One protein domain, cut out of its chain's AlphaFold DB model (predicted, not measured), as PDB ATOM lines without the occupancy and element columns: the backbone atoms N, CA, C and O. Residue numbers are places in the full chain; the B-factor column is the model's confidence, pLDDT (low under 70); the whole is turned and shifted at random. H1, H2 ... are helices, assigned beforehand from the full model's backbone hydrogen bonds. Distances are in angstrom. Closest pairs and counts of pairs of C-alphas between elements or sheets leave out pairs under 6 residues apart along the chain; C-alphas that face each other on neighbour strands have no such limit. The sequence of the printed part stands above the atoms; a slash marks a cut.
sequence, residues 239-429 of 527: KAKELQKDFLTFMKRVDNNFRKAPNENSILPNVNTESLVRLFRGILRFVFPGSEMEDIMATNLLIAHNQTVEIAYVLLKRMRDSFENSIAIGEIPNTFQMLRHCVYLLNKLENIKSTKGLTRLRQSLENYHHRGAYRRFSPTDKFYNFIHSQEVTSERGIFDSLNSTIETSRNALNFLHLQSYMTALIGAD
ATOM      1  N   LYS A 239      -4.882   2.950  -2.667       87.44
ATOM      2  CA  LYS A 239      -5.555   3.711  -1.598       87.44
ATOM      3  C   LYS A 239      -4.719   3.760  -0.313       87.44
ATOM      4  O   LYS A 239      -4.562   4.820   0.280       87.44
ATOM      5  N   ALA A 240      -4.117   2.635   0.086       87.06
ATOM      6  CA  ALA A 240      -3.232   2.592   1.253       87.06
ATOM      7  C   ALA A 240      -1.975   3.470   1.085       87.06
ATOM      8  O   ALA A 240      -1.554   4.123   2.034       87.06
ATOM      9  N   LYS A 241      -1.388   3.527  -0.121       86.50
ATOM     10  CA  LYS A 241      -0.252   4.418  -0.424       86.50
ATOM     11  C   LYS A 241      -0.635   5.899  -0.420       86.50
ATOM     12  O   LYS A 241       0.156   6.720   0.029       86.50
ATOM     13  N   GLU A 242      -1.810   6.251  -0.933       87.31
ATOM     14  CA  GLU A 242      -2.310   7.631  -0.871       87.31
ATOM     15  C   GLU A 242      -2.472   8.069   0.587       87.31
ATOM     16  O   GLU A 242      -1.938   9.100   0.988       87.31
ATOM     17  N   LEU A 243      -3.076   7.211   1.412       89.69
ATOM     18  CA  LEU A 243      -3.222   7.464   2.843       89.69
ATOM     19  C   LEU A 243      -1.882   7.544   3.572       89.69
ATOM     20  O   LEU A 243      -1.719   8.386   4.444       89.69
ATOM     21  N   GLN A 244      -0.877   6.765   3.179       91.88
ATOM     22  CA  GLN A 244       0.479   6.887   3.728       91.88
ATOM     23  C   GLN A 244       1.015   8.319   3.674       91.88
ATOM     24  O   GLN A 244       1.617   8.789   4.639       91.88
ATOM     25  N   LYS A 245       0.766   9.035   2.575       89.88
ATOM     26  CA  LYS A 245       1.179  10.434   2.432       89.88
ATOM     27  C   LYS A 245       0.420  11.348   3.397       89.88
ATOM     28  O   LYS A 245       1.042  12.222   4.006       89.88
ATOM     29  N   ASP A 246      -0.883  11.132   3.566       91.25
ATOM     30  CA  ASP A 246      -1.721  11.890   4.503       91.25
ATOM     31  C   ASP A 246      -1.237  11.701   5.950       91.25
ATOM     32  O   ASP A 246      -1.029  12.680   6.666       91.25
ATOM     33  N   PHE A 247      -0.955  10.458   6.356       94.19
ATOM     34  CA  PHE A 247      -0.456  10.143   7.697       94.19
ATOM     35  C   PHE A 247       0.938  10.737   7.953       94.19
ATOM     36  O   PHE A 247       1.173  11.326   9.004       94.19
ATOM     37  N   LEU A 248       1.860  10.666   6.990       92.00
ATOM     38  CA  LEU A 248       3.178  11.304   7.128       92.00
ATOM     39  C   LEU A 248       3.076  12.836   7.193       92.00
ATOM     40  O   LEU A 248       3.859  13.489   7.884       92.00
ATOM     41  N   THR A 249       2.110  13.423   6.488       90.81
ATOM     42  CA  THR A 249       1.824  14.862   6.573       90.81
ATOM     43  C   THR A 249       1.271  15.223   7.947       90.81
ATOM     44  O   THR A 249       1.693  16.220   8.531       90.81
ATOM     45  N   PHE A 250       0.389  14.390   8.497       92.38
ATOM     46  CA  PHE A 250      -0.096  14.522   9.867       92.38
ATOM     47  C   PHE A 250       1.042  14.443  10.891       92.38
ATOM     48  O   PHE A 250       1.154  15.355  11.703       92.38
ATOM     49  N   MET A 251       1.947  13.462  10.799       91.88
ATOM     50  CA  MET A 251       3.112  13.352  11.697       91.88
ATOM     51  C   MET A 251       3.974  14.626  11.685       91.88
ATOM     52  O   MET A 251       4.357  15.133  12.735       91.88
ATOM     53  N   LYS A 252       4.202  15.221  10.505       89.31
ATOM     54  CA  LYS A 252       4.907  16.511  10.379       89.31
ATOM     55  C   LYS A 252       4.150  17.684  11.010       89.31
ATOM     56  O   LYS A 252       4.781  18.631  11.482       89.31
ATOM     57  N   ARG A 253       2.813  17.673  10.964       88.44
ATOM     58  CA  ARG A 253       1.969  18.705  11.592       88.44
ATOM     59  C   ARG A 253       1.969  18.558  13.115       88.44
ATOM     60  O   ARG A 253       2.132  19.573  13.791       88.44
ATOM     61  N   VAL A 254       1.869  17.326  13.625       90.38
ATOM     62  CA  VAL A 254       2.010  16.990  15.052       90.38
ATOM     63  C   VAL A 254       3.344  17.518  15.568       90.38
ATOM     64  O   VAL A 254       3.343  18.365  16.445       90.38
ATOM     65  N   ASP A 255       4.456  17.163  14.920       87.31
ATOM     66  CA  ASP A 255       5.809  17.607  15.290       87.31
ATOM     67  C   ASP A 255       5.989  19.130  15.392       87.31
ATOM     68  O   ASP A 255       6.869  19.607  16.104       87.31
ATOM     69  N   ASN A 256       5.188  19.901  14.657       86.00
ATOM     70  CA  ASN A 256       5.223  21.363  14.671       86.00
ATOM     71  C   ASN A 256       4.105  21.973  15.522       86.00
ATOM     72  O   ASN A 256       3.782  23.146  15.326       86.00
ATOM     73  N   ASN A 257       3.488  21.195  16.415       87.19
ATOM     74  CA  ASN A 257       2.364  21.599  17.254       87.19
ATOM     75  C   ASN A 257       1.245  22.300  16.445       87.19
ATOM     76  O   ASN A 257       0.660  23.276  16.897       87.19
ATOM     77  N   PHE A 258       1.001  21.880  15.195       84.00
ATOM     78  CA  PHE A 258      -0.022  22.450  14.298       84.00
ATOM     79  C   PHE A 258       0.054  23.980  14.040       84.00
ATOM     80  O   PHE A 258      -0.918  24.581  13.590       84.00
ATOM     81  N   ARG A 259       1.220  24.628  14.208       72.19
ATOM     82  CA  ARG A 259       1.387  26.102  14.104       72.19
ATOM     83  C   ARG A 259       0.991  26.767  12.771       72.19
ATOM     84  O   ARG A 259       0.749  27.967  12.751       72.19
ATOM     85  N   LYS A 260       1.004  26.042  11.643       61.38
ATOM     86  CA  LYS A 260       0.764  26.575  10.280       61.38
ATOM     87  C   LYS A 260      -0.493  25.971   9.642       61.38
ATOM     88  O   LYS A 260      -0.403  25.370   8.573       61.38
ATOM     89  N   ALA A 261      -1.646  26.068  10.293       55.38
ATOM     90  CA  ALA A 261      -2.905  25.674   9.666       55.38
ATOM     91  C   ALA A 261      -3.559  26.901   8.996       55.38
ATOM     92  O   ALA A 261      -4.054  27.769   9.712       55.38
ATOM     93  N   PRO A 262      -3.570  27.029   7.652       49.09
ATOM     94  CA  PRO A 262      -4.543  27.906   7.010       49.09
ATOM     95  C   PRO A 262      -5.944  27.346   7.299       49.09
ATOM     96  O   PRO A 262      -6.118  26.133   7.272       49.09
ATOM     97  N   ASN A 263      -6.903  28.223   7.612       53.47
ATOM     98  CA  ASN A 263      -8.331  27.958   7.854       53.47
ATOM     99  C   ASN A 263      -8.848  26.575   7.376       53.47
ATOM    100  O   ASN A 263      -9.334  26.442   6.257       53.47
ATOM    101  N   GLU A 264      -8.815  25.556   8.242       53.16
ATOM    102  CA  GLU A 264      -9.366  24.211   7.985       53.16
ATOM    103  C   GLU A 264     -10.562  23.935   8.928       53.16
ATOM    104  O   GLU A 264     -10.613  22.957   9.674       53.16
ATOM    105  N   ASN A 265     -11.596  24.785   8.864       47.38
ATOM    106  CA  ASN A 265     -12.896  24.520   9.505       47.38
ATOM    107  C   ASN A 265     -13.693  23.377   8.825       47.38
ATOM    108  O   ASN A 265     -14.782  23.041   9.280       47.38
ATOM    109  N   SER A 266     -13.164  22.737   7.777       51.97
ATOM    110  CA  SER A 266     -13.913  21.872   6.849       51.97
ATOM    111  C   SER A 266     -13.700  20.353   6.985       51.97
ATOM    112  O   SER A 266     -14.322  19.600   6.245       51.97
ATOM    113  N   ILE A 267     -12.853  19.864   7.902       56.53
ATOM    114  CA  ILE A 267     -12.537  18.416   7.979       56.53
ATOM    115  C   ILE A 267     -13.558  17.618   8.824       56.53
ATOM    116  O   ILE A 267     -13.836  16.464   8.512       56.53
ATOM    117  N   LEU A 268     -14.157  18.238   9.849       54.16
ATOM    118  CA  LEU A 268     -15.311  17.743  10.623       54.16
ATOM    119  C   LEU A 268     -16.008  18.956  11.282       54.16
ATOM    120  O   LEU A 268     -15.355  19.646  12.062       54.16
ATOM    121  N   PRO A 269     -17.283  19.282  11.012       54.25
ATOM    122  CA  PRO A 269     -17.921  20.443  11.641       54.25
ATOM    123  C   PRO A 269     -18.096  20.232  13.161       54.25
ATOM    124  O   PRO A 269     -18.584  19.187  13.570       54.25
ATOM    125  N   ASN A 270     -17.663  21.211  13.975       58.50
ATOM    126  CA  ASN A 270     -17.857  21.368  15.436       58.50
ATOM    127  C   ASN A 270     -18.179  20.096  16.254       58.50
ATOM    128  O   ASN A 270     -19.251  19.971  16.841       58.50
ATOM    129  N   VAL A 271     -17.222  19.170  16.350       68.12
ATOM    130  CA  VAL A 271     -17.324  17.984  17.219       68.12
ATOM    131  C   VAL A 271     -16.618  18.260  18.547       68.12
ATOM    132  O   VAL A 271     -15.454  18.644  18.536       68.12
ATOM    133  N   ASN A 272     -17.292  18.068  19.685       80.44
ATOM    134  CA  ASN A 272     -16.675  18.244  21.007       80.44
ATOM    135  C   ASN A 272     -15.651  17.130  21.328       80.44
ATOM    136  O   ASN A 272     -15.647  16.059  20.716       80.44
ATOM    137  N   THR A 273     -14.774  17.378  22.304       80.75
ATOM    138  CA  THR A 273     -13.684  16.461  22.683       80.75
ATOM    139  C   THR A 273     -14.188  15.076  23.094       80.75
ATOM    140  O   THR A 273     -13.631  14.064  22.675       80.75
ATOM    141  N   GLU A 274     -15.292  15.009  23.839       85.19
ATOM    142  CA  GLU A 274     -15.909  13.747  24.260       85.19
ATOM    143  C   GLU A 274     -16.411  12.917  23.068       85.19
ATOM    144  O   GLU A 274     -16.182  11.707  22.996       85.19
ATOM    145  N   SER A 275     -17.018  13.564  22.071       86.19
ATOM    146  CA  SER A 275     -17.441  12.887  20.845       86.19
ATOM    147  C   SER A 275     -16.253  12.375  20.036       86.19
ATOM    148  O   SER A 275     -16.352  11.289  19.469       86.19
ATOM    149  N   LEU A 276     -15.123  13.093  20.006       85.12
ATOM    150  CA  LEU A 276     -13.897  12.605  19.362       85.12
ATOM    151  C   LEU A 276     -13.345  11.360  20.065       85.12
ATOM    152  O   LEU A 276     -12.993  10.393  19.392       85.12
ATOM    153  N   VAL A 277     -13.330  11.347  21.401       86.44
ATOM    154  CA  VAL A 277     -12.927  10.171  22.192       86.44
ATOM    155  C   VAL A 277     -13.867   8.989  21.929       86.44
ATOM    156  O   VAL A 277     -13.410   7.863  21.723       86.44
ATOM    157  N   ARG A 278     -15.180   9.232  21.855       87.50
ATOM    158  CA  ARG A 278     -16.170   8.196  21.525       87.50
ATOM    159  C   ARG A 278     -15.982   7.642  20.112       87.50
ATOM    160  O   ARG A 278     -16.051   6.430  19.931       87.50
ATOM    161  N   LEU A 279     -15.727   8.503  19.125       87.88
ATOM    162  CA  LEU A 279     -15.440   8.086  17.749       87.88
ATOM    163  C   LEU A 279     -14.160   7.254  17.679       87.88
ATOM    164  O   LEU A 279     -14.158   6.198  17.058       87.88
ATOM    165  N   PHE A 280     -13.102   7.681  18.371       89.12
ATOM    166  CA  PHE A 280     -11.858   6.920  18.466       89.12
ATOM    167  C   PHE A 280     -12.099   5.516  19.035       89.12
ATOM    168  O   PHE A 280     -11.677   4.526  18.440       89.12
ATOM    169  N   ARG A 281     -12.846   5.415  20.143       87.00
ATOM    170  CA  ARG A 281     -13.233   4.124  20.734       87.00
ATOM    171  C   ARG A 281     -14.053   3.272  19.765       87.00
ATOM    172  O   ARG A 281     -13.818   2.073  19.672       87.00
ATOM    173  N   GLY A 282     -14.984   3.886  19.035       85.50
ATOM    174  CA  GLY A 282     -15.788   3.213  18.016       85.50
ATOM    175  C   GLY A 282     -14.936   2.600  16.904       85.50
ATOM    176  O   GLY A 282     -15.128   1.434  16.583       85.50
ATOM    177  N   ILE A 283     -13.952   3.343  16.388       86.19
ATOM    178  CA  ILE A 283     -13.061   2.876  15.311       86.19
ATOM    179  C   ILE A 283     -12.216   1.674  15.756       86.19
ATOM    180  O   ILE A 283     -11.947   0.778  14.959       86.19
ATOM    181  N   LEU A 284     -11.785   1.631  17.021       86.25
ATOM    182  CA  LEU A 284     -10.945   0.541  17.529       86.25
ATOM    183  C   LEU A 284     -11.735  -0.672  18.037       86.25
ATOM    184  O   LEU A 284     -11.132  -1.712  18.328       86.25
ATOM    185  N   ARG A 285     -13.064  -0.580  18.127       83.06
ATOM    186  CA  ARG A 285     -13.917  -1.706  18.507       83.06
ATOM    187  C   ARG A 285     -14.044  -2.670  17.332       83.06
ATOM    188  O   ARG A 285     -14.591  -2.321  16.292       83.06
ATOM    189  N   PHE A 286     -13.558  -3.897  17.498       73.00
ATOM    190  CA  PHE A 286     -13.753  -4.928  16.482       73.00
ATOM    191  C   PHE A 286     -15.173  -5.494  16.563       73.00
ATOM    192  O   PHE A 286     -15.620  -5.898  17.636       73.00
ATOM    193  N   VAL A 287     -15.870  -5.554  15.428       66.50
ATOM    194  CA  VAL A 287     -17.184  -6.200  15.304       66.50
ATOM    195  C   VAL A 287     -17.026  -7.414  14.399       66.50
ATOM    196  O   VAL A 287     -16.659  -7.273  13.233       66.50
ATOM    197  N   PHE A 288     -17.290  -8.608  14.934       58.62
ATOM    198  CA  PHE A 288     -17.236  -9.839  14.150       58.62
ATOM    199  C   PHE A 288     -18.457  -9.883  13.210       58.62
ATOM    200  O   PHE A 288     -19.589  -9.853  13.702       58.62
ATOM    201  N   PRO A 289     -18.283  -9.920  11.875       52.25
ATOM    202  CA  PRO A 289     -19.401 -10.171  10.971       52.25
ATOM    203  C   PRO A 289     -19.871 -11.613  11.201       52.25
ATOM    204  O   PRO A 289     -19.036 -12.506  11.257       52.25
ATOM    205  N   GLY A 290     -21.175 -11.823  11.403       49.41
ATOM    206  CA  GLY A 290     -21.766 -13.098  11.838       49.41
ATOM    207  C   GLY A 290     -21.332 -14.356  11.063       49.41
ATOM    208  O   GLY A 290     -20.677 -14.290  10.027       49.41
ATOM    209  N   SER A 291     -21.735 -15.515  11.589       44.41
ATOM    210  CA  SER A 291     -21.243 -16.884  11.327       44.41
ATOM    211  C   SER A 291     -21.312 -17.441   9.888       44.41
ATOM    212  O   SER A 291     -21.178 -18.648   9.715       44.41
ATOM    213  N   GLU A 292     -21.512 -16.617   8.858       41.56
ATOM    214  CA  GLU A 292     -21.690 -17.041   7.457       41.56
ATOM    215  C   GLU A 292     -20.543 -16.628   6.506       41.56
ATOM    216  O   GLU A 292     -20.603 -16.918   5.312       41.56
ATOM    217  N   MET A 293     -19.481 -15.957   6.979       43.81
ATOM    218  CA  MET A 293     -18.320 -15.628   6.129       43.81
ATOM    219  C   MET A 293     -17.275 -16.753   6.077       43.81
ATOM    220  O   MET A 293     -16.919 -17.310   7.108       43.81
ATOM    221  N   GLU A 294     -16.705 -17.004   4.887       50.88
ATOM    222  CA  GLU A 294     -15.539 -17.886   4.694       50.88
ATOM    223  C   GLU A 294     -14.405 -17.552   5.689       50.88
ATOM    224  O   GLU A 294     -13.962 -16.397   5.763       50.88
ATOM    225  N   ASP A 295     -13.864 -18.560   6.387       55.22
ATOM    226  CA  ASP A 295     -12.821 -18.419   7.427       55.22
ATOM    227  C   ASP A 295     -11.601 -17.585   6.976       55.22
ATOM    228  O   ASP A 295     -11.004 -16.812   7.736       55.22
ATOM    229  N   ILE A 296     -11.241 -17.663   5.690       50.91
ATOM    230  CA  ILE A 296     -10.121 -16.909   5.103       50.91
ATOM    231  C   ILE A 296     -10.448 -15.407   4.955       50.91
ATOM    232  O   ILE A 296      -9.556 -14.554   5.024       50.91
ATOM    233  N   MET A 297     -11.712 -15.033   4.741       54.53
ATOM    234  CA  MET A 297     -12.120 -13.622   4.702       54.53
ATOM    235  C   MET A 297     -12.194 -13.026   6.111       54.53
ATOM    236  O   MET A 297     -11.753 -11.889   6.299       54.53
ATOM    237  N   ALA A 298     -12.647 -13.806   7.097       64.06
ATOM    238  CA  ALA A 298     -12.687 -13.400   8.501       64.06
ATOM    239  C   ALA A 298     -11.277 -13.155   9.082       64.06
ATOM    240  O   ALA A 298     -11.031 -12.129   9.718       64.06
ATOM    241  N   THR A 299     -10.308 -14.025   8.777       69.56
ATOM    242  CA  THR A 299      -8.906 -13.869   9.219       69.56
ATOM    243  C   THR A 299      -8.224 -12.631   8.629       69.56
ATOM    244  O   THR A 299      -7.552 -11.889   9.345       69.56
ATOM    245  N   ASN A 300      -8.423 -12.340   7.339       75.75
ATOM    246  CA  ASN A 300      -7.868 -11.131   6.718       75.75
ATOM    247  C   ASN A 300      -8.457  -9.839   7.305       75.75
ATOM    248  O   ASN A 300      -7.738  -8.844   7.420       75.75
ATOM    249  N   LEU A 301      -9.741  -9.853   7.681       79.38
ATOM    250  CA  LEU A 301     -10.400  -8.723   8.335       79.38
ATOM    251  C   LEU A 301      -9.827  -8.483   9.739       79.38
ATOM    252  O   LEU A 301      -9.511  -7.344  10.078       79.38
ATOM    253  N   LEU A 302      -9.613  -9.554  10.508       79.75
ATOM    254  CA  LEU A 302      -8.989  -9.495  11.831       79.75
ATOM    255  C   LEU A 302      -7.560  -8.931  11.761       79.75
ATOM    256  O   LEU A 302      -7.206  -8.026  12.516       79.75
ATOM    257  N   ILE A 303      -6.747  -9.410  10.812       83.38
ATOM    258  CA  ILE A 303      -5.376  -8.917  10.602       83.38
ATOM    259  C   ILE A 303      -5.386  -7.438  10.203       83.38
ATOM    260  O   ILE A 303      -4.564  -6.666  10.697       83.38
ATOM    261  N   ALA A 304      -6.296  -7.031   9.314       86.44
ATOM    262  CA  ALA A 304      -6.426  -5.636   8.907       86.44
ATOM    263  C   ALA A 304      -6.796  -4.735  10.098       86.44
ATOM    264  O   ALA A 304      -6.136  -3.718  10.303       86.44
ATOM    265  N   HIS A 305      -7.768  -5.140  10.924       87.69
ATOM    266  CA  HIS A 305      -8.149  -4.395  12.130       87.69
ATOM    267  C   HIS A 305      -7.006  -4.287  13.136       87.69
ATOM    268  O   HIS A 305      -6.758  -3.212  13.674       87.69
ATOM    269  N   ASN A 306      -6.249  -5.370  13.325       88.69
ATOM    270  CA  ASN A 306      -5.062  -5.347  14.170       88.69
ATOM    271  C   ASN A 306      -4.044  -4.299  13.698       88.69
ATOM    272  O   ASN A 306      -3.550  -3.507  14.493       88.69
ATOM    273  N   GLN A 307      -3.794  -4.202  12.386       91.19
ATOM    274  CA  GLN A 307      -2.924  -3.137  11.879       91.19
ATOM    275  C   GLN A 307      -3.485  -1.735  12.168       91.19
ATOM    276  O   GLN A 307      -2.702  -0.844  12.481       91.19
ATOM    277  N   THR A 308      -4.804  -1.525  12.099       91.88
ATOM    278  CA  THR A 308      -5.440  -0.238  12.445       91.88
ATOM    279  C   THR A 308      -5.200   0.147  13.907       91.88
ATOM    280  O   THR A 308      -4.839   1.294  14.174       91.88
ATOM    281  N   VAL A 309      -5.334  -0.803  14.840       91.56
ATOM    282  CA  VAL A 309      -5.052  -0.585  16.272       91.56
ATOM    283  C   VAL A 309      -3.579  -0.221  16.494       91.56
ATOM    284  O   VAL A 309      -3.282   0.758  17.180       91.56
ATOM    285  N   GLU A 310      -2.652  -0.925  15.841       93.56
ATOM    286  CA  GLU A 310      -1.219  -0.618  15.933       93.56
ATOM    287  C   GLU A 310      -0.860   0.752  15.338       93.56
ATOM    288  O   GLU A 310      -0.054   1.493  15.899       93.56
ATOM    289  N   ILE A 311      -1.483   1.135  14.222       94.75
ATOM    290  CA  ILE A 311      -1.309   2.474  13.644       94.75
ATOM    291  C   ILE A 311      -1.803   3.542  14.630       94.75
ATOM    292  O   ILE A 311      -1.105   4.536  14.844       94.75
ATOM    293  N   ALA A 312      -2.964   3.339  15.258       95.06
ATOM    294  CA  ALA A 312      -3.501   4.259  16.258       95.06
ATOM    295  C   ALA A 312      -2.557   4.422  17.460       95.06
ATOM    296  O   ALA A 312      -2.364   5.543  17.927       95.06
ATOM    297  N   TYR A 313      -1.907   3.341  17.906       95.25
ATOM    298  CA  TYR A 313      -0.893   3.385  18.964       95.25
ATOM    299  C   TYR A 313       0.308   4.260  18.596       95.25
ATOM    300  O   TYR A 313       0.691   5.138  19.372       95.25
ATOM    301  N   VAL A 314       0.875   4.071  17.400       94.88
ATOM    302  CA  VAL A 314       2.019   4.870  16.925       94.88
ATOM    303  C   VAL A 314       1.654   6.355  16.856       94.88
ATOM    304  O   VAL A 314       2.428   7.204  17.307       94.88
ATOM    305  N   LEU A 315       0.465   6.677  16.338       95.12
ATOM    306  CA  LEU A 315      -0.017   8.057  16.270       95.12
ATOM    307  C   LEU A 315      -0.236   8.665  17.658       95.12
ATOM    308  O   LEU A 315       0.213   9.785  17.903       95.12
ATOM    309  N   LEU A 316      -0.896   7.939  18.566       95.19
ATOM    310  CA  LEU A 316      -1.193   8.426  19.912       95.19
ATOM    311  C   LEU A 316       0.090   8.694  20.699       95.19
ATOM    312  O   LEU A 316       0.220   9.753  21.312       95.19
ATOM    313  N   LYS A 317       1.059   7.773  20.625       93.69
ATOM    314  CA  LYS A 317       2.384   7.949  21.228       93.69
ATOM    315  C   LYS A 317       3.046   9.227  20.717       93.69
ATOM    316  O   LYS A 317       3.489  10.048  21.512       93.69
ATOM    317  N   ARG A 318       3.025   9.450  19.398       92.81
ATOM    318  CA  ARG A 318       3.623  10.649  18.805       92.81
ATOM    319  C   ARG A 318       2.933  11.942  19.231       92.81
ATOM    320  O   ARG A 318       3.604  12.941  19.481       92.81
ATOM    321  N   MET A 319       1.605  11.935  19.292       93.88
ATOM    322  CA  MET A 319       0.831  13.085  19.758       93.88
ATOM    323  C   MET A 319       1.150  13.410  21.222       93.88
ATOM    324  O   MET A 319       1.353  14.579  21.537       93.88
ATOM    325  N   ARG A 320       1.272  12.391  22.084       94.38
ATOM    326  CA  ARG A 320       1.680  12.559  23.487       94.38
ATOM    327  C   ARG A 320       3.092  13.139  23.603       94.38
ATOM    328  O   ARG A 320       3.287  14.098  24.341       94.38
ATOM    329  N   ASP A 321       4.048  12.630  22.827       91.25
ATOM    330  CA  ASP A 321       5.414  13.172  22.800       91.25
ATOM    331  C   ASP A 321       5.413  14.649  22.375       91.25
ATOM    332  O   ASP A 321       6.085  15.485  22.974       91.25
ATOM    333  N   SER A 322       4.634  15.002  21.347       91.12
ATOM    334  CA  SER A 322       4.501  16.391  20.898       91.12
ATOM    335  C   SER A 322       3.844  17.293  21.938       91.12
ATOM    336  O   SER A 322       4.208  18.467  22.029       91.12
ATOM    337  N   PHE A 323       2.866  16.778  22.678       92.38
ATOM    338  CA  PHE A 323       2.201  17.491  23.760       92.38
ATOM    339  C   PHE A 323       3.202  17.835  24.872       92.38
ATOM    340  O   PHE A 323       3.389  19.013  25.178       92.38
ATOM    341  N   GLU A 324       3.926  16.840  25.391       91.44
ATOM    342  CA  GLU A 324       4.910  17.054  26.461       91.44
ATOM    343  C   GLU A 324       6.080  17.933  25.993       91.44
ATOM    344  O   GLU A 324       6.518  18.825  26.718       91.44
ATOM    345  N   ASN A 325       6.535  17.768  24.746       89.06
ATOM    346  CA  ASN A 325       7.562  18.636  24.168       89.06
ATOM    347  C   ASN A 325       7.100  20.093  24.056       89.06
ATOM    348  O   ASN A 325       7.902  20.994  24.283       89.06
ATOM    349  N   SER A 326       5.829  20.337  23.718       89.38
ATOM    350  CA  SER A 326       5.271  21.696  23.637       89.38
ATOM    351  C   SER A 326       5.252  22.360  25.016       89.38
ATOM    352  O   SER A 326       5.684  23.505  25.150       89.38
ATOM    353  N   ILE A 327       4.874  21.609  26.057       89.69
ATOM    354  CA  ILE A 327       4.954  22.070  27.450       89.69
ATOM    355  C   ILE A 327       6.406  22.381  27.835       89.69
ATOM    356  O   ILE A 327       6.683  23.453  28.374       89.69
ATOM    357  N   ALA A 328       7.345  21.491  27.503       87.69
ATOM    358  CA  ALA A 328       8.760  21.640  27.841       87.69
ATOM    359  C   ALA A 328       9.434  22.866  27.196       87.69
ATOM    360  O   ALA A 328      10.437  23.346  27.719       87.69
ATOM    361  N   ILE A 329       8.902  23.388  26.082       88.19
ATOM    362  CA  ILE A 329       9.412  24.600  25.411       88.19
ATOM    363  C   ILE A 329       8.600  25.871  25.716       88.19
ATOM    364  O   ILE A 329       8.983  26.950  25.260       88.19
ATOM    365  N   GLY A 330       7.532  25.779  26.515       87.06
ATOM    366  CA  GLY A 330       6.725  26.937  26.913       87.06
ATOM    367  C   GLY A 330       5.591  27.291  25.946       87.06
ATOM    368  O   GLY A 330       5.174  28.447  25.877       87.06
ATOM    369  N   GLU A 331       5.101  26.326  25.167       88.56
ATOM    370  CA  GLU A 331       4.035  26.525  24.184       88.56
ATOM    371  C   GLU A 331       2.754  25.769  24.546       88.56
ATOM    372  O   GLU A 331       2.796  24.656  25.066       88.56
ATOM    373  N   ILE A 332       1.602  26.360  24.214       88.75
ATOM    374  CA  ILE A 332       0.294  25.722  24.409       88.75
ATOM    375  C   ILE A 332       0.129  24.602  23.362       88.75
ATOM    376  O   ILE A 332       0.205  24.887  22.159       88.75
ATOM    377  N   PRO A 333      -0.077  23.339  23.770       90.00
ATOM    378  CA  PRO A 333      -0.317  22.230  22.855       90.00
ATOM    379  C   PRO A 333      -1.644  22.374  22.098       90.00
ATOM    380  O   PRO A 333      -2.665  22.752  22.659       90.00
ATOM    381  N   ASN A 334      -1.665  22.009  20.818       89.44
ATOM    382  CA  ASN A 334      -2.876  21.979  19.992       89.44
ATOM    383  C   ASN A 334      -3.545  20.592  20.013       89.44
ATOM    384  O   ASN A 334      -3.860  20.017  18.964       89.44
ATOM    385  N   THR A 335      -3.761  20.044  21.211       88.75
ATOM    386  CA  THR A 335      -4.225  18.665  21.453       88.75
ATOM    387  C   THR A 335      -5.523  18.339  20.722       88.75
ATOM    388  O   THR A 335      -5.636  17.305  20.060       88.75
ATOM    389  N   PHE A 336      -6.492  19.255  20.761       86.94
ATOM    390  CA  PHE A 336      -7.782  19.074  20.098       86.94
ATOM    391  C   PHE A 336      -7.656  18.939  18.569       86.94
ATOM    392  O   PHE A 336      -8.285  18.066  17.967       86.94
ATOM    393  N   GLN A 337      -6.802  19.747  17.932       86.62
ATOM    394  CA  GLN A 337      -6.568  19.663  16.485       86.62
ATOM    395  C   GLN A 337      -5.843  18.368  16.107       86.62
ATOM    396  O   GLN A 337      -6.212  17.717  15.126       86.62
ATOM    397  N   MET A 338      -4.865  17.950  16.918       90.50
ATOM    398  CA  MET A 338      -4.197  16.659  16.741       90.50
ATOM    399  C   MET A 338      -5.212  15.509  16.797       90.50
ATOM    400  O   MET A 338      -5.240  14.672  15.892       90.50
ATOM    401  N   LEU A 339      -6.091  15.497  17.806       90.12
ATOM    402  CA  LEU A 339      -7.105  14.457  17.990       90.12
ATOM    403  C   LEU A 339      -8.128  14.435  16.851       90.12
ATOM    404  O   LEU A 339      -8.419  13.371  16.304       90.12
ATOM    405  N   ARG A 340      -8.629  15.602  16.439       88.12
ATOM    406  CA  ARG A 340      -9.593  15.732  15.339       88.12
ATOM    407  C   ARG A 340      -9.045  15.169  14.025       88.12
ATOM    408  O   ARG A 340      -9.726  14.389  13.360       88.12
ATOM    409  N   HIS A 341      -7.811  15.521  13.661       89.44
ATOM    410  CA  HIS A 341      -7.166  14.981  12.461       89.44
ATOM    411  C   HIS A 341      -6.833  13.488  12.596       89.44
ATOM    412  O   HIS A 341      -6.964  12.753  11.619       89.44
ATOM    413  N   CYS A 342      -6.444  13.027  13.789       92.50
ATOM    414  CA  CYS A 342      -6.178  11.614  14.053       92.50
ATOM    415  C   CYS A 342      -7.432  10.760  13.823       92.50
ATOM    416  O   CYS A 342      -7.395   9.826  13.024       92.50
ATOM    417  N   VAL A 343      -8.568  11.130  14.426       91.62
ATOM    418  CA  VAL A 343      -9.852  10.428  14.245       91.62
ATOM    419  C   VAL A 343     -10.269  10.410  12.773       91.62
ATOM    420  O   VAL A 343     -10.654   9.363  12.257       91.62
ATOM    421  N   TYR A 344     -10.129  11.536  12.066       90.38
ATOM    422  CA  TYR A 344     -10.402  11.610  10.627       90.38
ATOM    423  C   TYR A 344      -9.563  10.608   9.817       90.38
ATOM    424  O   TYR A 344     -10.092   9.912   8.949       90.38
ATOM    425  N   LEU A 345      -8.262  10.516  10.099       91.75
ATOM    426  CA  LEU A 345      -7.363   9.594   9.408       91.75
ATOM    427  C   LEU A 345      -7.642   8.132   9.758       91.75
ATOM    428  O   LEU A 345      -7.656   7.293   8.855       91.75
ATOM    429  N   LEU A 346      -7.907   7.825  11.029       91.94
ATOM    430  CA  LEU A 346      -8.263   6.476  11.470       91.94
ATOM    431  C   LEU A 346      -9.573   6.001  10.829       91.94
ATOM    432  O   LEU A 346      -9.637   4.872  10.353       91.94
ATOM    433  N   ASN A 347     -10.569   6.878  10.686       89.94
ATOM    434  CA  ASN A 347     -11.821   6.555   9.994       89.94
ATOM    435  C   ASN A 347     -11.600   6.194   8.510       89.94
ATOM    436  O   ASN A 347     -12.296   5.356   7.939       89.94
ATOM    437  N   LYS A 348     -10.582   6.774   7.856       89.81
ATOM    438  CA  LYS A 348     -10.217   6.375   6.486       89.81
ATOM    439  C   LYS A 348      -9.602   4.972   6.410       89.81
ATOM    440  O   LYS A 348      -9.631   4.380   5.328       89.81
ATOM    441  N   LEU A 349      -9.057   4.436   7.508       87.69
ATOM    442  CA  LEU A 349      -8.473   3.088   7.546       87.69
ATOM    443  C   LEU A 349      -9.532   1.983   7.559       87.69
ATOM    444  O   LEU A 349      -9.265   0.921   7.002       87.69
ATOM    445  N   GLU A 350     -10.727   2.236   8.101       76.69
ATOM    446  CA  GLU A 350     -11.830   1.257   8.171       76.69
ATOM    447  C   GLU A 350     -12.168   0.667   6.788       76.69
ATOM    448  O   GLU A 350     -12.432  -0.524   6.626       76.69
ATOM    449  N   ASN A 351     -12.046   1.483   5.739       76.44
ATOM    450  CA  ASN A 351     -12.337   1.084   4.363       76.44
ATOM    451  C   ASN A 351     -11.185   0.333   3.659       76.44
ATOM    452  O   ASN A 351     -11.317  -0.058   2.489       76.44
ATOM    453  N   ILE A 352     -10.039   0.126   4.318       83.62
ATOM    454  CA  ILE A 352      -8.866  -0.529   3.727       83.62
ATOM    455  C   ILE A 352      -8.820  -2.003   4.117       83.62
ATOM    456  O   ILE A 352      -8.342  -2.390   5.174       83.62
ATOM    457  N   LYS A 353      -9.176  -2.864   3.165       75.31
ATOM    458  CA  LYS A 353      -9.099  -4.327   3.335       75.31
ATOM    459  C   LYS A 353      -7.708  -4.924   3.052       75.31
ATOM    460  O   LYS A 353      -7.538  -6.137   3.043       75.31
ATOM    461  N   SER A 354      -6.710  -4.097   2.719       85.31
ATOM    462  CA  SER A 354      -5.374  -4.564   2.319       85.31
ATOM    463  C   SER A 354      -4.443  -4.704   3.521       85.31
ATOM    464  O   SER A 354      -3.838  -3.721   3.945       85.31
ATOM    465  N   THR A 355      -4.244  -5.931   4.004       85.75
ATOM    466  CA  THR A 355      -3.301  -6.241   5.096       85.75
ATOM    467  C   THR A 355      -1.885  -5.746   4.779       85.75
ATOM    468  O   THR A 355      -1.316  -4.954   5.522       85.75
ATOM    469  N   LYS A 356      -1.351  -6.090   3.598       86.25
ATOM    470  CA  LYS A 356      -0.025  -5.645   3.129       86.25
ATOM    471  C   LYS A 356       0.096  -4.121   3.003       86.25
ATOM    472  O   LYS A 356       1.178  -3.574   3.207       86.25
ATOM    473  N   GLY A 357      -0.983  -3.443   2.610       87.44
ATOM    474  CA  GLY A 357      -1.023  -1.983   2.533       87.44
ATOM    475  C   GLY A 357      -0.908  -1.343   3.915       87.44
ATOM    476  O   GLY A 357      -0.062  -0.474   4.110       87.44
ATOM    477  N   LEU A 358      -1.699  -1.830   4.875       90.62
ATOM    478  CA  LEU A 358      -1.702  -1.352   6.259       90.62
ATOM    479  C   LEU A 358      -0.380  -1.637   6.982       90.62
ATOM    480  O   LEU A 358       0.156  -0.751   7.639       90.62
ATOM    481  N   THR A 359       0.220  -2.816   6.792       90.50
ATOM    482  CA  THR A 359       1.535  -3.125   7.381       90.50
ATOM    483  C   THR A 359       2.624  -2.175   6.883       90.50
ATOM    484  O   THR A 359       3.431  -1.692   7.671       90.50
ATOM    485  N   ARG A 360       2.630  -1.848   5.581       89.88
ATOM    486  CA  ARG A 360       3.573  -0.867   5.016       89.88
ATOM    487  C   ARG A 360       3.341   0.540   5.557       89.88
ATOM    488  O   ARG A 360       4.311   1.263   5.780       89.88
ATOM    489  N   LEU A 361       2.076   0.923   5.749       92.94
ATOM    490  CA  LEU A 361       1.709   2.188   6.379       92.94
ATOM    491  C   LEU A 361       2.309   2.265   7.786       92.94
ATOM    492  O   LEU A 361       3.088   3.175   8.051       92.94
ATOM    493  N   ARG A 362       2.021   1.269   8.636       94.00
ATOM    494  CA  ARG A 362       2.533   1.169  10.010       94.00
ATOM    495  C   ARG A 362       4.055   1.288  10.062       94.00
ATOM    496  O   ARG A 362       4.566   2.188  10.716       94.00
ATOM    497  N   GLN A 363       4.769   0.461   9.296       93.12
ATOM    498  CA  GLN A 363       6.238   0.486   9.238       93.12
ATOM    499  C   GLN A 363       6.789   1.859   8.832       93.12
ATOM    500  O   GLN A 363       7.820   2.297   9.329       93.12
ATOM    501  N   SER A 364       6.104   2.565   7.931       93.12
ATOM    502  CA  SER A 364       6.533   3.903   7.508       93.12
ATOM    503  C   SER A 364       6.348   4.958   8.593       93.12
ATOM    504  O   SER A 364       7.094   5.931   8.614       93.12
ATOM    505  N   LEU A 365       5.355   4.777   9.465       93.56
ATOM    506  CA  LEU A 365       5.128   5.644  10.619       93.56
ATOM    507  C   LEU A 365       6.110   5.332  11.750       93.56
ATOM    508  O   LEU A 365       6.608   6.259  12.375       93.56
ATOM    509  N   GLU A 366       6.443   4.061  11.967       91.50
ATOM    510  CA  GLU A 366       7.465   3.644  12.939       91.50
ATOM    511  C   GLU A 366       8.863   4.144  12.552       91.50
ATOM    512  O   GLU A 366       9.605   4.630  13.400       91.50
ATOM    513  N   ASN A 367       9.194   4.099  11.259       91.25
ATOM    514  CA  ASN A 367      10.477   4.573  10.730       91.25
ATOM    515  C   ASN A 367      10.532   6.097  10.519       91.25
ATOM    516  O   ASN A 367      11.516   6.623   9.991       91.25
ATOM    517  N   TYR A 368       9.470   6.830  10.857       90.12
ATOM    518  CA  TYR A 368       9.458   8.279  10.715       90.12
ATOM    519  C   TYR A 368      10.353   8.918  11.789       90.12
ATOM    520  O   TYR A 368      10.025   8.940  12.974       90.12
ATOM    521  N   HIS A 369      11.488   9.474  11.363       79.81
ATOM    522  CA  HIS A 369      12.406  10.187  12.249       79.81
ATOM    523  C   HIS A 369      12.077  11.678  12.340       79.81
ATOM    524  O   HIS A 369      11.903  12.370  11.332       79.81
ATOM    525  N   HIS A 370      12.062  12.182  13.571       68.38
ATOM    526  CA  HIS A 370      11.870  13.594  13.865       68.38
ATOM    527  C   HIS A 370      13.027  14.450  13.336       68.38
ATOM    528  O   HIS A 370      14.193  14.099  13.498       68.38
ATOM    529  N   ARG A 371      12.707  15.625  12.787       62.31
ATOM    530  CA  ARG A 371      13.674  16.701  12.519       62.31
ATOM    531  C   ARG A 371      13.216  17.987  13.206       62.31
ATOM    532  O   ARG A 371      12.906  18.972  12.542       62.31
ATOM    533  N   GLY A 372      13.084  17.954  14.527       60.75
ATOM    534  CA  GLY A 372      12.844  19.158  15.318       60.75
ATOM    535  C   GLY A 372      14.159  19.842  15.647       60.75
ATOM    536  O   GLY A 372      15.085  19.203  16.139       60.75
ATOM    537  N   ALA A 373      14.249  21.142  15.381       57.03
ATOM    538  CA  ALA A 373      15.314  21.956  15.949       57.03
ATOM    539  C   ALA A 373      15.068  22.091  17.460       57.03
ATOM    540  O   ALA A 373      13.953  22.435  17.858       57.03
ATOM    541  N   TYR A 374      16.091  21.847  18.282       60.22
ATOM    542  CA  TYR A 374      16.044  22.175  19.708       60.22
ATOM    543  C   TYR A 374      15.712  23.662  19.862       60.22
ATOM    544  O   TYR A 374      16.470  24.527  19.421       60.22
ATOM    545  N   ARG A 375      14.559  23.959  20.464       71.12
ATOM    546  CA  ARG A 375      14.155  25.324  20.811       71.12
ATOM    547  C   ARG A 375      14.354  25.525  22.303       71.12
ATOM    548  O   ARG A 375      14.081  24.623  23.090       71.12
ATOM    549  N   ARG A 376      14.848  26.704  22.684       77.75
ATOM    550  CA  ARG A 376      14.927  27.095  24.095       77.75
ATOM    551  C   ARG A 376      13.524  27.363  24.628       77.75
ATOM    552  O   ARG A 376      12.672  27.854  23.891       77.75
ATOM    553  N   PHE A 377      13.333  27.060  25.907       86.00
ATOM    554  CA  PHE A 377      12.130  27.411  26.647       86.00
ATOM    555  C   PHE A 377      11.887  28.926  26.566       86.00
ATOM    556  O   PHE A 377      12.771  29.710  26.913       86.00
ATOM    557  N   SER A 378      10.721  29.323  26.054       81.81
ATOM    558  CA  SER A 378      10.347  30.729  25.850       81.81
ATOM    559  C   SER A 378       8.835  30.906  26.053       81.81
ATOM    560  O   SER A 378       8.093  31.020  25.073       81.81
ATOM    561  N   PRO A 379       8.361  30.890  27.310       82.94
ATOM    562  CA  PRO A 379       6.940  30.893  27.631       82.94
ATOM    563  C   PRO A 379       6.282  32.256  27.386       82.94
ATOM    564  O   PRO A 379       6.920  33.303  27.449       82.94
ATOM    565  N   THR A 380       4.972  32.230  27.139       86.62
ATOM    566  CA  THR A 380       4.113  33.425  27.060       86.62
ATOM    567  C   THR A 380       3.230  33.532  28.306       86.62
ATOM    568  O   THR A 380       2.959  32.522  28.951       86.62
ATOM    569  N   ASP A 381       2.690  34.712  28.620       85.50
ATOM    570  CA  ASP A 381       1.758  34.871  29.757       85.50
ATOM    571  C   ASP A 381       0.529  33.952  29.642       85.50
ATOM    572  O   ASP A 381       0.058  33.372  30.619       85.50
ATOM    573  N   LYS A 382       0.054  33.727  28.409       86.62
ATOM    574  CA  LYS A 382      -1.018  32.762  28.117       86.62
ATOM    575  C   LYS A 382      -0.625  31.327  28.475       86.62
ATOM    576  O   LYS A 382      -1.465  30.576  28.958       86.62
ATOM    577  N   PHE A 383       0.634  30.951  28.250       90.06
ATOM    578  CA  PHE A 383       1.148  29.634  28.622       90.06
ATOM    579  C   PHE A 383       1.191  29.449  30.144       90.06
ATOM    580  O   PHE A 383       0.820  28.385  30.632       90.06
ATOM    581  N   TYR A 384       1.574  30.478  30.906       88.62
ATOM    582  CA  TYR A 384       1.554  30.404  32.369       88.62
ATOM    583  C   TYR A 384       0.140  30.227  32.930       88.62
ATOM    584  O   TYR A 384      -0.052  29.427  33.844       88.62
ATOM    585  N   ASN A 385      -0.858  30.901  32.357       88.94
ATOM    586  CA  ASN A 385      -2.254  30.690  32.748       88.94
ATOM    587  C   ASN A 385      -2.735  29.273  32.403       88.94
ATOM    588  O   ASN A 385      -3.422  28.646  33.202       88.94
ATOM    589  N   PHE A 386      -2.331  28.755  31.242       89.19
ATOM    590  CA  PHE A 386      -2.648  27.396  30.810       89.19
ATOM    591  C   PHE A 386      -2.019  26.330  31.722       89.19
ATOM    592  O   PHE A 386      -2.714  25.419  32.154       89.19
ATOM    593  N   ILE A 387      -0.735  26.441  32.088       89.06
ATOM    594  CA  ILE A 387      -0.064  25.394  32.884       89.06
ATOM    595  C   ILE A 387      -0.607  25.254  34.314       89.06
ATOM    596  O   ILE A 387      -0.504  24.180  34.902       89.06
ATOM    597  N   HIS A 388      -1.210  26.317  34.853       87.88
ATOM    598  CA  HIS A 388      -1.871  26.316  36.163       87.88
ATOM    599  C   HIS A 388      -3.382  26.042  36.077       87.88
ATOM    600  O   HIS A 388      -4.050  25.995  37.112       87.88
ATOM    601  N   SER A 389      -3.942  25.873  34.875       88.88
ATOM    602  CA  SER A 389      -5.357  25.552  34.693       88.88
ATOM    603  C   SER A 389      -5.613  24.040  34.796       88.88
ATOM    604  O   SER A 389      -4.708  23.212  34.680       88.88
ATOM    605  N   GLN A 390      -6.882  23.656  34.977       89.19
ATOM    606  CA  GLN A 390      -7.303  22.250  34.877       89.19
ATOM    607  C   GLN A 390      -7.268  21.717  33.431       89.19
ATOM    608  O   GLN A 390      -7.447  20.520  33.208       89.19
ATOM    609  N   GLU A 391      -7.025  22.574  32.435       85.94
ATOM    610  CA  GLU A 391      -6.988  22.161  31.031       85.94
ATOM    611  C   GLU A 391      -5.814  21.209  30.789       85.94
ATOM    612  O   GLU A 391      -6.016  20.153  30.196       85.94
ATOM    613  N   VAL A 392      -4.624  21.476  31.346       87.88
ATOM    614  CA  VAL A 392      -3.449  20.595  31.176       87.88
ATOM    615  C   VAL A 392      -3.672  19.200  31.747       87.88
ATOM    616  O   VAL A 392      -3.304  18.205  31.116       87.88
ATOM    617  N   THR A 393      -4.266  19.102  32.938       88.31
ATOM    618  CA  THR A 393      -4.556  17.801  33.554       88.31
ATOM    619  C   THR A 393      -5.633  17.056  32.772       88.31
ATOM    620  O   THR A 393      -5.484  15.855  32.541       88.31
ATOM    621  N   SER A 394      -6.662  17.759  32.285       88.50
ATOM    622  CA  SER A 394      -7.679  17.157  31.418       88.50
ATOM    623  C   SER A 394      -7.101  16.661  30.086       88.50
ATOM    624  O   SER A 394      -7.392  15.535  29.684       88.50
ATOM    625  N   GLU A 395      -6.220  17.430  29.433       90.75
ATOM    626  CA  GLU A 395      -5.601  17.045  28.161       90.75
ATOM    627  C   GLU A 395      -4.659  15.845  28.312       90.75
ATOM    628  O   GLU A 395      -4.699  14.932  27.483       90.75
ATOM    629  N   ARG A 396      -3.888  15.766  29.406       90.56
ATOM    630  CA  ARG A 396      -3.120  14.554  29.752       90.56
ATOM    631  C   ARG A 396      -4.029  13.343  29.968       90.56
ATOM    632  O   ARG A 396      -3.769  12.280  29.403       90.56
ATOM    633  N   GLY A 397      -5.125  13.522  30.707       88.69
ATOM    634  CA  GLY A 397      -6.107  12.466  30.968       88.69
ATOM    635  C   GLY A 397      -6.758  11.902  29.699       88.69
ATOM    636  O   GLY A 397      -7.056  10.706  29.638       88.69
ATOM    637  N   ILE A 398      -6.917  12.714  28.646       90.56
ATOM    638  CA  ILE A 398      -7.384  12.239  27.333       90.56
ATOM    639  C   ILE A 398      -6.399  11.223  26.748       90.56
ATOM    640  O   ILE A 398      -6.823  10.153  26.311       90.56
ATOM    641  N   PHE A 399      -5.094  11.512  26.754       93.12
ATOM    642  CA  PHE A 399      -4.087  10.581  26.235       93.12
ATOM    643  C   PHE A 399      -4.067   9.258  27.002       93.12
ATOM    644  O   PHE A 399      -3.977   8.200  26.379       93.12
ATOM    645  N   ASP A 400      -4.196   9.301  28.329       90.06
ATOM    646  CA  ASP A 400      -4.234   8.094  29.160       90.06
ATOM    647  C   ASP A 400      -5.496   7.254  28.887       90.06
ATOM    648  O   ASP A 400      -5.409   6.037  28.705       90.06
ATOM    649  N   SER A 401      -6.657   7.903  28.746       87.94
ATOM    650  CA  SER A 401      -7.929   7.256  28.387       87.94
ATOM    651  C   SER A 401      -7.891   6.597  26.998       87.94
ATOM    652  O   SER A 401      -8.329   5.453  26.816       87.94
ATOM    653  N   LEU A 402      -7.318   7.284  26.005       90.62
ATOM    654  CA  LEU A 402      -7.155   6.744  24.653       90.62
ATOM    655  C   LEU A 402      -6.150   5.586  24.626       90.62
ATOM    656  O   LEU A 402      -6.391   4.592  23.943       90.62
ATOM    657  N   ASN A 403      -5.063   5.668  25.397       91.00
ATOM    658  CA  ASN A 403      -4.079   4.591  25.491       91.00
ATOM    659  C   ASN A 403      -4.680   3.342  26.151       91.00
ATOM    660  O   ASN A 403      -4.502   2.239  25.644       91.00
ATOM    661  N   SER A 404      -5.462   3.520  27.219       84.06
ATOM    662  CA  SER A 404      -6.240   2.439  27.837       84.06
ATOM    663  C   SER A 404      -7.190   1.778  26.828       84.06
ATOM    664  O   SER A 404      -7.216   0.557  26.705       84.06
ATOM    665  N   THR A 405      -7.879   2.577  26.005       84.69
ATOM    666  CA  THR A 405      -8.761   2.068  24.939       84.69
ATOM    667  C   THR A 405      -8.005   1.208  23.914       84.69
ATOM    668  O   THR A 405      -8.499   0.154  23.519       84.69
ATOM    669  N   ILE A 406      -6.804   1.623  23.496       87.44
ATOM    670  CA  ILE A 406      -5.955   0.849  22.574       87.44
ATOM    671  C   ILE A 406      -5.555  -0.493  23.190       87.44
ATOM    672  O   ILE A 406      -5.639  -1.521  22.519       87.44
ATOM    673  N   GLU A 407      -5.132  -0.496  24.454       81.44
ATOM    674  CA  GLU A 407      -4.725  -1.716  25.156       81.44
ATOM    675  C   GLU A 407      -5.892  -2.704  25.285       81.44
ATOM    676  O   GLU A 407      -5.726  -3.889  24.995       81.44
ATOM    677  N   THR A 408      -7.092  -2.219  25.609       76.56
ATOM    678  CA  THR A 408      -8.311  -3.041  25.610       76.56
ATOM    679  C   THR A 408      -8.580  -3.650  24.230       76.56
ATOM    680  O   THR A 408      -8.826  -4.853  24.122       76.56
ATOM    681  N   SER A 409      -8.470  -2.862  23.155       81.62
ATOM    682  CA  SER A 409      -8.638  -3.363  21.784       81.62
ATOM    683  C   SER A 409      -7.576  -4.395  21.386       81.62
ATOM    684  O   SER A 409      -7.914  -5.389  20.743       81.62
ATOM    685  N   ARG A 410      -6.309  -4.212  21.784       84.06
ATOM    686  CA  ARG A 410      -5.233  -5.201  21.574       84.06
ATOM    687  C   ARG A 410      -5.532  -6.518  22.280       84.06
ATOM    688  O   ARG A 410      -5.405  -7.577  21.671       84.06
ATOM    689  N   ASN A 411      -5.963  -6.455  23.538       73.50
ATOM    690  CA  ASN A 411      -6.309  -7.645  24.313       73.50
ATOM    691  C   ASN A 411      -7.476  -8.406  23.667       73.50
ATOM    692  O   ASN A 411      -7.392  -9.621  23.491       73.50
ATOM    693  N   ALA A 412      -8.522  -7.694  23.234       71.56
ATOM    694  CA  ALA A 412      -9.650  -8.291  22.520       71.56
ATOM    695  C   ALA A 412      -9.223  -8.959  21.198       71.56
ATOM    696  O   ALA A 412      -9.665 -10.064  20.883       71.56
ATOM    697  N   LEU A 413      -8.327  -8.331  20.435       76.50
ATOM    698  CA  LEU A 413      -7.788  -8.900  19.197       76.50
ATOM    699  C   LEU A 413      -6.922 -10.139  19.429       76.50
ATOM    700  O   LEU A 413      -7.064 -11.123  18.702       76.50
ATOM    701  N   ASN A 414      -6.048 -10.110  20.436       72.12
ATOM    702  CA  ASN A 414      -5.235 -11.262  20.819       72.12
ATOM    703  C   ASN A 414      -6.122 -12.448  21.200       72.12
ATOM    704  O   ASN A 414      -5.870 -13.568  20.764       72.12
ATOM    705  N   PHE A 415      -7.200 -12.190  21.940       67.81
ATOM    706  CA  PHE A 415      -8.196 -13.202  22.266       67.81
ATOM    707  C   PHE A 415      -8.841 -13.805  21.007       67.81
ATOM    708  O   PHE A 415      -8.848 -15.023  20.849       67.81
ATOM    709  N   LEU A 416      -9.314 -12.974  20.072       69.75
ATOM    710  CA  LEU A 416      -9.910 -13.446  18.812       69.75
ATOM    711  C   LEU A 416      -8.920 -14.249  17.957       69.75
ATOM    712  O   LEU A 416      -9.300 -15.227  17.312       69.75
ATOM    713  N   HIS A 417      -7.644 -13.862  17.958       69.00
ATOM    714  CA  HIS A 417      -6.602 -14.614  17.269       69.00
ATOM    715  C   HIS A 417      -6.403 -15.995  17.900       69.00
ATOM    716  O   HIS A 417      -6.378 -16.994  17.181       69.00
ATOM    717  N   LEU A 418      -6.344 -16.066  19.230       64.81
ATOM    718  CA  LEU A 418      -6.231 -17.328  19.959       64.81
ATOM    719  C   LEU A 418      -7.461 -18.215  19.743       64.81
ATOM    720  O   LEU A 418      -7.299 -19.404  19.484       64.81
ATOM    721  N   GLN A 419      -8.668 -17.644  19.728       65.19
ATOM    722  CA  GLN A 419      -9.891 -18.351  19.341       65.19
ATOM    723  C   GLN A 419      -9.778 -18.932  17.924       65.19
ATOM    724  O   GLN A 419     -10.052 -20.113  17.728       65.19
ATOM    725  N   SER A 420      -9.331 -18.145  16.938       63.97
ATOM    726  CA  SER A 420      -9.156 -18.638  15.562       63.97
ATOM    727  C   SER A 420      -8.106 -19.751  15.460       63.97
ATOM    728  O   SER A 420      -8.299 -20.719  14.728       63.97
ATOM    729  N   TYR A 421      -7.022 -19.642  16.232       63.34
ATOM    730  CA  TYR A 421      -5.966 -20.645  16.305       63.34
ATOM    731  C   TYR A 421      -6.467 -21.945  16.939       63.34
ATOM    732  O   TYR A 421      -6.179 -23.015  16.417       63.34
ATOM    733  N   MET A 422      -7.272 -21.868  18.003       57.41
ATOM    734  CA  MET A 422      -7.934 -23.037  18.589       57.41
ATOM    735  C   MET A 422      -8.850 -23.733  17.588       57.41
ATOM    736  O   MET A 422      -8.758 -24.945  17.433       57.41
ATOM    737  N   THR A 423      -9.705 -22.986  16.885       57.38
ATOM    738  CA  THR A 423     -10.594 -23.559  15.864       57.38
ATOM    739  C   THR A 423      -9.794 -24.250  14.759       57.38
ATOM    740  O   THR A 423     -10.137 -25.358  14.355       57.38
ATOM    741  N   ALA A 424      -8.692 -23.642  14.308       58.78
ATOM    742  CA  ALA A 424      -7.820 -24.223  13.291       58.78
ATOM    743  C   ALA A 424      -7.058 -25.461  13.789       58.78
ATOM    744  O   ALA A 424      -6.978 -26.445  13.061       58.78
ATOM    745  N   LEU A 425      -6.528 -25.439  15.016       55.00
ATOM    746  CA  LEU A 425      -5.868 -26.593  15.633       55.00
ATOM    747  C   LEU A 425      -6.823 -27.777  15.777       55.00
ATOM    748  O   LEU A 425      -6.459 -28.896  15.444       55.00
ATOM    749  N   ILE A 426      -8.054 -27.529  16.230       53.00
ATOM    750  CA  ILE A 426      -9.077 -28.574  16.339       53.00
ATOM    751  C   ILE A 426      -9.501 -29.069  14.948       53.00
ATOM    752  O   ILE A 426      -9.799 -30.248  14.786       53.00
ATOM    753  N   GLY A 427      -9.507 -28.196  13.937       49.69
ATOM    754  CA  GLY A 427      -9.859 -28.551  12.560       49.69
ATOM    755  C   GLY A 427      -8.770 -29.293  11.771       49.69
ATOM    756  O   GLY A 427      -9.103 -30.030  10.849       49.69
ATOM    757  N   ALA A 428      -7.486 -29.120  12.100       45.88
ATOM    758  CA  ALA A 428      -6.367 -29.658  11.316       45.88
ATOM    759  C   ALA A 428      -6.065 -31.151  11.563       45.88
ATOM    760  O   ALA A 428      -5.375 -31.761  10.751       45.88
ATOM    761  N   ASP A 429      -6.609 -31.749  12.627       43.03
ATOM    762  CA  ASP A 429      -6.325 -33.137  13.031       43.03
ATOM    763  C   ASP A 429      -7.348 -34.178  12.517       43.03
ATOM    764  O   ASP A 429      -7.317 -35.338  12.936       43.03
TER     765      ASP A 429
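What this domain is: This is residues 239 to 429 of the 527 residues of the protein "MRH domain-containing protein" of Rodentolepis nana (UniProt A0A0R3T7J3). Picture a long rod of helices in which the two longest, H7 and H3, run side by side in opposite directions, and the shorter H1, H2, H4 and H5 pack lengthwise round H3, the core. Small H6 sits near one end of the rod, reached from H5 by a long link. The printed part has 191 residues with seven named helices, H1 to H7 in chain order, and no named strand; its class is all helix. H1, H2, H3, H4, H5 and H7 form an up-and-down bundle, each running against the one before it. It is only just compact, close to loose, with a radius of gyration of the C-alphas of 18.9 A and spans of 70 by 32 by 31 A.

Where its parts are: Find C-alpha 390 at (-7.303, 22.250, 34.877); from there H7, residues 390 to 428, runs 57.0 A to C-alpha 428 at (-6.367, -29.658, 11.316). H3, residues 295 to 329, covers 51.7 A from C-alpha 295 at (-12.821, -18.419, 7.427). H1 is residues 239 to 255, 24.6 A; H4 335 to 350, 23.2 A; H2 273 to 284, 17.0 A; H5 355 to 366, 16.6 A; H6 381 to 387, 10.1 A.

How they stand to each other: Start at H3, the hub, which touches five helices. H7 touches it, opposite ways at a shallow tilt of 22 degrees, with C-alphas 309 and 406 closest at 6.5 A. H5 touches residues 300 to 314 of H3, closest at C-alphas 304 and 355, 5.0 A. H4 forms a helical hairpin with H3, at 14 degrees, C-alphas 308 and 349 being closest at 6.7 A. H1 touches H3 with residues 251 to 255 alone, closest at C-alphas 255 and 322, 5.9 A. H2 and H3, also a hairpin, only just touch, with 3 pairs of C-alphas within 8 A, closest at C-alphas 284 and 309, 6.1 A. H6 and H7 are close but not clearly touching, with C-alphas 386 and 392 closest at 6.9 A. In H1, H2, H3, H5 and H6 every O i to N i+4 pair is within hydrogen-bond range; H4 has 11 of 12 and H7 34 of 35.

The domain as a whole: Look to Asp 381 and Asp 429 for the C-alphas farthest apart, 70.5 A. The printed part has no cut. The long links are H1 to H2 and H5 to H6. The mean pLDDT of the printed part is 80.3; it is under 70 in residues 260 to 271, 287 to 299, 370 to 374 and 415 to 429.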